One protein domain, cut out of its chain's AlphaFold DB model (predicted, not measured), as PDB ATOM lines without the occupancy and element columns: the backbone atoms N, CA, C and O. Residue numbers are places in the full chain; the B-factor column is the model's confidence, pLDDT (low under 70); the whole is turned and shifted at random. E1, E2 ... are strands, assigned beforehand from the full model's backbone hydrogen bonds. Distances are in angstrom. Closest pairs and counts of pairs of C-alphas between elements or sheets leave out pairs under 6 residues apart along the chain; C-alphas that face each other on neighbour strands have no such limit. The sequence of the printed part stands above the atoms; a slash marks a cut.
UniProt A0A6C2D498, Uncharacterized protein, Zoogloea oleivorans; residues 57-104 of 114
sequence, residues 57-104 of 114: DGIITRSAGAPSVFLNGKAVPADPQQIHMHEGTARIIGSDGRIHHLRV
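Overview. This is residues 57 to 104 of the 114 residues of an uncharacterized protein of Zoogloea oleivorans (UniProt A0A6C2D498). Two small antiparallel sheets sit only partly face to face with their strands crossed: a three-strand sheet of E1, E2 and E3, and a two-strand hairpin of E4 and E5 over one of its faces. The long link from E3 to E4 joins them, and the loops after E1 and after E4 reach to opposite ends of the longest axis. The printed part has 48 residues with no named helix and five named strands, E1 to E5 along the chain; the class is all strand, though only 22 residues are in named strands. The first sheet runs E1, E2, E3 and the second E4, E5. The whole is compact, with a radius of gyration of the C-alphas of 10.1 A, yet elongated, spanning 32 by 20 by 16 A.

Along the chain. E1, residues 57 to 60, begins at C-alpha 57 at (135.430, 110.329, 131.918) and is 10.2 A from first to last C-alpha. E2, residues 68 to 71, is 9.5 A long, and E3, residues 74 to 77, is 10.0 A long. E4, residues 89 to 93, begins at C-alpha 89 at (141.575, 114.462, 139.268) and is 13.5 A long. E5, residues 99 to 103, is 13.2 A long and ends at C-alpha 103 at (142.126, 114.117, 134.898).

Arrangement. E1, E2 and E3 form a meander, each strand the antiparallel neighbour of the one before, with E1 and E3 as edge strands and E2 as the inner strand. E1 and E2 are a hairpin at 172 degrees between their directions, with N 60 and O 68 2.9 A apart, within hydrogen-bond range. E2 and E3 are a hairpin at 143 degrees, with N 76 and O 69 within range at 2.8 A. E4 and E5 are a hairpin at 154 degrees, with N 100 and O 92 within range at 2.8 A. Between the sheets, the closest C-alphas of E2 and E4 are those of Val 69 and Ala 90, 7.8 A apart. E1 is only just apart from E4 and from E5, with closest C-alphas 8.3 A apart in each case. E3 is apart from E4 and E5, and E2 is apart from E5. Outside the named strands, residues 83 to 84 pair antiparallel with residues 89 to 90 of E4.

Size, cuts and confidence. The two C-alphas farthest apart are those of Ser 63 and Asp 96, at 31.9 A, while those of Asp 57 and Val 104, the first and last printed, are 5.3 A apart. The links E2 to E3 and E4 to E5 are tight, E1 to E2 is short, and E3 to E4, with 11 residues, is long. The printed part has no cut. The mean pLDDT of the printed part is 87.8, and no printed residue is under 70.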
ATOM      1  N   ASP A  57     136.538 109.638 132.588       90.75
ATOM      2  CA  ASP A  57     135.430 110.329 131.918       90.75
ATOM      3  C   ASP A  57     134.685 111.266 132.869       90.75
ATOM      4  O   ASP A  57     134.120 112.276 132.455       90.75
ATOM      5  N   GLY A  58     134.678 110.942 134.162       91.56
ATOM      6  CA  GLY A  58     133.959 111.719 135.157       91.56
ATOM      7  C   GLY A  58     134.065 111.149 136.559       91.56
ATOM      8  O   GLY A  58     134.489 110.011 136.776       91.56
ATOM      9  N   ILE A  59     133.650 111.959 137.525       92.38
ATOM     10  CA  ILE A  59     133.580 111.577 138.930       92.38
ATOM     11  C   ILE A  59     132.202 111.960 139.456       92.38
ATOM     12  O   ILE A  59     131.767 113.098 139.292       92.38
ATOM     13  N   ILE A  60     131.515 111.011 140.088       90.62
ATOM     14  CA  ILE A  60     130.186 111.218 140.662       90.62
ATOM     15  C   ILE A  60     130.230 110.916 142.156       90.62
ATOM     16  O   ILE A  60     130.598 109.818 142.574       90.62
ATOM     17  N   THR A  61     129.778 111.876 142.959       87.50
ATOM     18  CA  THR A  61     129.555 111.697 144.397       87.50
ATOM     19  C   THR A  61     128.062 111.705 144.658       87.50
ATOM     20  O   THR A  61     127.390 112.697 144.378       87.50
ATOM     21  N   ARG A  62     127.520 110.620 145.219       84.75
ATOM     22  CA  ARG A  62     126.149 110.664 145.741       84.75
ATOM     23  C   ARG A  62     126.140 111.507 147.018       84.75
ATOM     24  O   ARG A  62     127.088 111.431 147.795       84.75
ATOM     25  N   SER A  63     125.056 112.233 147.272       78.19
ATOM     26  CA  SER A  63     124.899 113.197 148.380       78.19
ATOM     27  C   SER A  63     125.352 112.723 149.774       78.19
ATOM     28  O   SER A  63     125.692 113.555 150.607       78.19
ATOM     29  N   ALA A  64     125.392 111.412 150.033       73.62
ATOM     30  CA  ALA A  64     125.916 110.822 151.269       73.62
ATOM     31  C   ALA A  64     126.566 109.443 151.034       73.62
ATOM     32  O   ALA A  64     126.186 108.439 151.643       73.62
ATOM     33  N   GLY A  65     127.481 109.313 150.074       81.00
ATOM     34  CA  GLY A  65     128.152 108.027 149.863       81.00
ATOM     35  C   GLY A  65     129.496 108.099 149.178       81.00
ATOM     36  O   GLY A  65     129.965 109.167 148.800       81.00
ATOM     37  N   ALA A  66     130.094 106.917 149.040       85.75
ATOM     38  CA  ALA A  66     131.385 106.761 148.400       85.75
ATOM     39  C   ALA A  66     131.332 107.284 146.954       85.75
ATOM     40  O   ALA A  66     130.355 107.016 146.240       85.75
ATOM     41  N   PRO A  67     132.354 108.033 146.523       90.06
ATOM     42  CA  PRO A  67     132.442 108.503 145.158       90.06
ATOM     43  C   PRO A  67     132.672 107.331 144.200       90.06
ATOM     44  O   PRO A  67     133.233 106.291 144.548       90.06
ATOM     45  N   SER A  68     132.214 107.508 142.968       92.19
ATOM     46  CA  SER A  68     132.454 106.588 141.860       92.19
ATOM     47  C   SER A  68     133.160 107.331 140.737       92.19
ATOM     48  O   SER A  68     132.771 108.441 140.372       92.19
ATOM     49  N   VAL A  69     134.196 106.710 140.190       93.31
ATOM     50  CA  VAL A  69     134.930 107.200 139.020       93.31
ATOM     51  C   VAL A  69     134.447 106.454 137.787       93.31
ATOM     52  O   VAL A  69     134.195 105.250 137.842       93.31
ATOM     53  N   PHE A  70     134.301 107.163 136.678       92.31
ATOM     54  CA  PHE A  70     133.956 106.570 135.393       92.31
ATOM     55  C   PHE A  70     135.227 106.399 134.583       92.31
ATOM     56  O   PHE A  70     135.882 107.384 134.241       92.31
ATOM     57  N   LEU A  71     135.586 105.145 134.331       90.62
ATOM     58  CA  LEU A  71     136.763 104.772 133.565       90.62
ATOM     59  C   LEU A  71     136.331 104.063 132.296       90.62
ATOM     60  O   LEU A  71     135.709 102.998 132.370       90.62
ATOM     61  N   ASN A  72     136.672 104.630 131.141       88.75
ATOM     62  CA  ASN A  72     136.299 104.096 129.830       88.75
ATOM     63  C   ASN A  72     134.792 103.726 129.751       88.75
ATOM     64  O   ASN A  72     134.422 102.636 129.310       88.75
ATOM     65  N   GLY A  73     133.922 104.591 130.273       88.81
ATOM     66  CA  GLY A  73     132.467 104.454 130.319       88.81
ATOM     67  C   GLY A  73     131.917 103.576 131.449       88.81
ATOM     68  O   GLY A  73     130.700 103.434 131.563       88.81
ATOM     69  N   LYS A  74     132.765 102.978 132.297       91.12
ATOM     70  CA  LYS A  74     132.338 102.092 133.393       91.12
ATOM     71  C   LYS A  74     132.504 102.750 134.756       91.12
ATOM     72  O   LYS A  74     133.579 103.242 135.080       91.12
ATOM     73  N   ALA A  75     131.458 102.687 135.578       90.75
ATOM     74  CA  ALA A  75     131.514 103.139 136.962       90.75
ATOM     75  C   ALA A  75     132.315 102.153 137.827       90.75
ATOM     76  O   ALA A  75     132.013 100.959 137.867       90.75
ATOM     77  N   VAL A  76     133.309 102.669 138.544       90.81
ATOM     78  CA  VAL A  76     134.137 101.928 139.496       90.81
ATOM     79  C   VAL A  76     134.073 102.648 140.848       90.81
ATOM     80  O   VAL A  76     134.198 103.876 140.889       90.81
ATOM     81  N   PRO A  77     133.860 101.928 141.965       90.50
ATOM     82  CA  PRO A  77     133.922 102.534 143.288       90.50
ATOM     83  C   PRO A  77     135.333 103.065 143.551       90.50
ATOM     84  O   PRO A  77     136.320 102.394 143.252       90.50
ATOM     85  N   ALA A  78     135.422 104.261 144.122       87.44
ATOM     86  CA  ALA A  78     136.690 104.902 144.423       87.44
ATOM     87  C   ALA A  78     136.778 105.289 145.899       87.44
ATOM     88  O   ALA A  78     135.780 105.601 146.554       87.44
ATOM     89  N   ASP A  79     138.002 105.270 146.413       89.12
ATOM     90  CA  ASP A  79     138.308 105.792 147.736       89.12
ATOM     91  C   ASP A  79     138.236 107.331 147.697       89.12
ATOM     92  O   ASP A  79     138.916 107.943 146.866       89.12
ATOM     93  N   PRO A  80     137.453 107.981 148.581       88.38
ATOM     94  CA  PRO A  80     137.429 109.436 148.698       88.38
ATOM     95  C   PRO A  80     138.813 110.085 148.815       88.38
ATOM     96  O   PRO A  80     139.003 111.181 148.298       88.38
ATOM     97  N   GLN A  81     139.787 109.426 149.454       89.81
ATOM     98  CA  GLN A  81     141.142 109.968 149.624       89.81
ATOM     99  C   GLN A  81     141.948 110.019 148.322       89.81
ATOM    100  O   GLN A  81     142.975 110.692 148.249       89.81
ATOM    101  N   GLN A  82     141.512 109.296 147.294       89.69
ATOM    102  CA  GLN A  82     142.186 109.234 146.000       89.69
ATOM    103  C   GLN A  82     141.640 110.258 145.004       89.69
ATOM    104  O   GLN A  82     142.126 110.324 143.874       89.69
ATOM    105  N   ILE A  83     140.637 111.042 145.400       90.94
ATOM    106  CA  ILE A  83     139.940 111.965 144.518       90.94
ATOM    107  C   ILE A  83     140.114 113.403 144.985       90.94
ATOM    108  O   ILE A  83     139.803 113.745 146.123       90.94
ATOM    109  N   HIS A  84     140.486 114.272 144.051       91.38
ATOM    110  CA  HIS A  84     140.522 115.711 144.265       91.38
ATOM    111  C   HIS A  84     139.434 116.354 143.399       91.38
ATOM    112  O   HIS A  84     139.657 116.746 142.253       91.38
ATOM    113  N   MET A  85     138.219 116.442 143.953       86.38
ATOM    114  CA  MET A  85     137.027 116.918 143.230       86.38
ATOM    115  C   MET A  85     137.200 118.319 142.636       86.38
ATOM    116  O   MET A  85     136.774 118.555 141.511       86.38
ATOM    117  N   HIS A  86     137.849 119.235 143.364       87.00
ATOM    118  CA  HIS A  86     138.090 120.604 142.895       87.00
ATOM    119  C   HIS A  86     138.991 120.667 141.655       87.00
ATOM    120  O   HIS A  86     138.854 121.573 140.841       87.00
ATOM    121  N   GLU A  87     139.893 119.700 141.503       87.81
ATOM    122  CA  GLU A  87     140.833 119.632 140.384       87.81
ATOM    123  C   GLU A  87     140.313 118.753 139.237       87.81
ATOM    124  O   GLU A  87     140.867 118.768 138.133       87.81
ATOM    125  N   GLY A  88     139.246 117.985 139.489       89.88
ATOM    126  CA  GLY A  88     138.741 116.973 138.568       89.88
ATOM    127  C   GLY A  88     139.757 115.856 138.335       89.88
ATOM    128  O   GLY A  88     139.874 115.367 137.211       89.88
ATOM    129  N   THR A  89     140.529 115.487 139.362       91.44
ATOM    130  CA  THR A  89     141.575 114.462 139.268       91.44
ATOM    131  C   THR A  89     141.300 113.273 140.179       91.44
ATOM    132  O   THR A  89     140.699 113.395 141.251       91.44
ATOM    133  N   ALA A  90     141.751 112.095 139.748       92.19
ATOM    134  CA  ALA A  90     141.685 110.869 140.529       92.19
ATOM    135  C   ALA A  90     142.979 110.063 140.390       92.19
ATOM    136  O   ALA A  90     143.579 109.983 139.314       92.19
ATOM    137  N   ARG A  91     143.405 109.444 141.490       92.25
ATOM    138  CA  ARG A  91     144.573 108.566 141.549       92.25
ATOM    139  C   ARG A  91     144.109 107.114 141.585       92.25
ATOM    140  O   ARG A  91     143.525 106.691 142.569       92.25
ATOM    141  N   ILE A  92     144.364 106.348 140.528       88.06
ATOM    142  CA  ILE A  92     143.763 105.018 140.342       88.06
ATOM    143  C   ILE A  92     144.844 103.980 140.070       88.06
ATOM    144  O   ILE A  92     145.804 104.253 139.352       88.06
ATOM    145  N   ILE A  93     144.691 102.782 140.631       85.50
ATOM    146  CA  ILE A  93     145.537 101.640 140.280       85.50
ATOM    147  C   ILE A  93     144.989 101.016 138.995       85.50
ATOM    148  O   ILE A  93     143.865 100.518 138.973       85.50
ATOM    149  N   GLY A  94     145.772 101.073 137.920       79.81
ATOM    150  CA  GLY A  94     145.430 100.454 136.646       79.81
ATOM    151  C   GLY A  94     145.519  98.930 136.707       79.81
ATOM    152  O   GLY A  94     146.088  98.347 137.631       79.81
ATOM    153  N   SER A  95     144.994  98.260 135.683       77.00
ATOM    154  CA  SER A  95     145.154  96.811 135.476       77.00
ATOM    155  C   SER A  95     146.617  96.385 135.295       77.00
ATOM    156  O   SER A  95     146.976  95.233 135.535       77.00
ATOM    157  N   ASP A  96     147.482  97.326 134.919       74.94
ATOM    158  CA  ASP A  96     148.935  97.177 134.897       74.94
ATOM    159  C   ASP A  96     149.565  97.136 136.305       74.94
ATOM    160  O   ASP A  96     150.735  96.780 136.454       74.94
ATOM    161  N   GLY A  97     148.794  97.443 137.353       79.19
ATOM    162  CA  GLY A  97     149.247  97.540 138.739       79.19
ATOM    163  C   GLY A  97     149.984  98.844 139.052       79.19
ATOM    164  O   GLY A  97     150.531  98.985 140.145       79.19
ATOM    165  N   ARG A  98     150.023  99.798 138.116       82.56
ATOM    166  CA  ARG A  98     150.646 101.110 138.316       82.56
ATOM    167  C   ARG A  98     149.607 102.103 138.800       82.56
ATOM    168  O   ARG A  98     148.414 101.963 138.546       82.56
ATOM    169  N   ILE A  99     150.081 103.129 139.496       86.06
ATOM    170  CA  ILE A  99     149.224 104.222 139.931       86.06
ATOM    171  C   ILE A  99     149.222 105.301 138.854       86.06
ATOM    172  O   ILE A  99     150.268 105.865 138.538       86.06
ATOM    173  N   HIS A 100     148.039 105.600 138.333       87.25
ATOM    174  CA  HIS A 100     147.801 106.624 137.326       87.25
ATOM    175  C   HIS A 100     147.155 107.840 137.976       87.25
ATOM    176  O   HIS A 100     146.213 107.704 138.758       87.25
ATOM    177  N   HIS A 101     147.665 109.029 137.658       90.81
ATOM    178  CA  HIS A 101     147.012 110.286 138.007       90.81
ATOM    179  C   HIS A 101     146.229 110.759 136.786       90.81
ATOM    180  O   HIS A 101     146.819 111.153 135.781       90.81
ATOM    181  N   LEU A 102     144.909 110.642 136.859       90.19
ATOM    182  CA  LEU A 102     144.009 110.900 135.745       90.19
ATOM    183  C   LEU A 102     143.255 112.202 135.976       90.19
ATOM    184  O   LEU A 102     142.938 112.547 137.115       90.19
ATOM    185  N   ARG A 103     142.933 112.897 134.887       91.94
ATOM    186  CA  ARG A 103     142.126 114.117 134.898       91.94
ATOM    187  C   ARG A 103     140.912 113.925 134.006       91.94
ATOM    188  O   ARG A 103     141.045 113.394 132.908       91.94
ATOM    189  N   VAL A 104     139.753 114.369 134.484       90.38
ATOM    190  CA  VAL A 104     138.493 114.283 133.743       90.38
ATOM    191  C   VAL A 104     138.642 114.960 132.380       90.38
ATOM    192  O   VAL A 104     139.107 116.098 132.302       90.38
TER     193      VAL A 104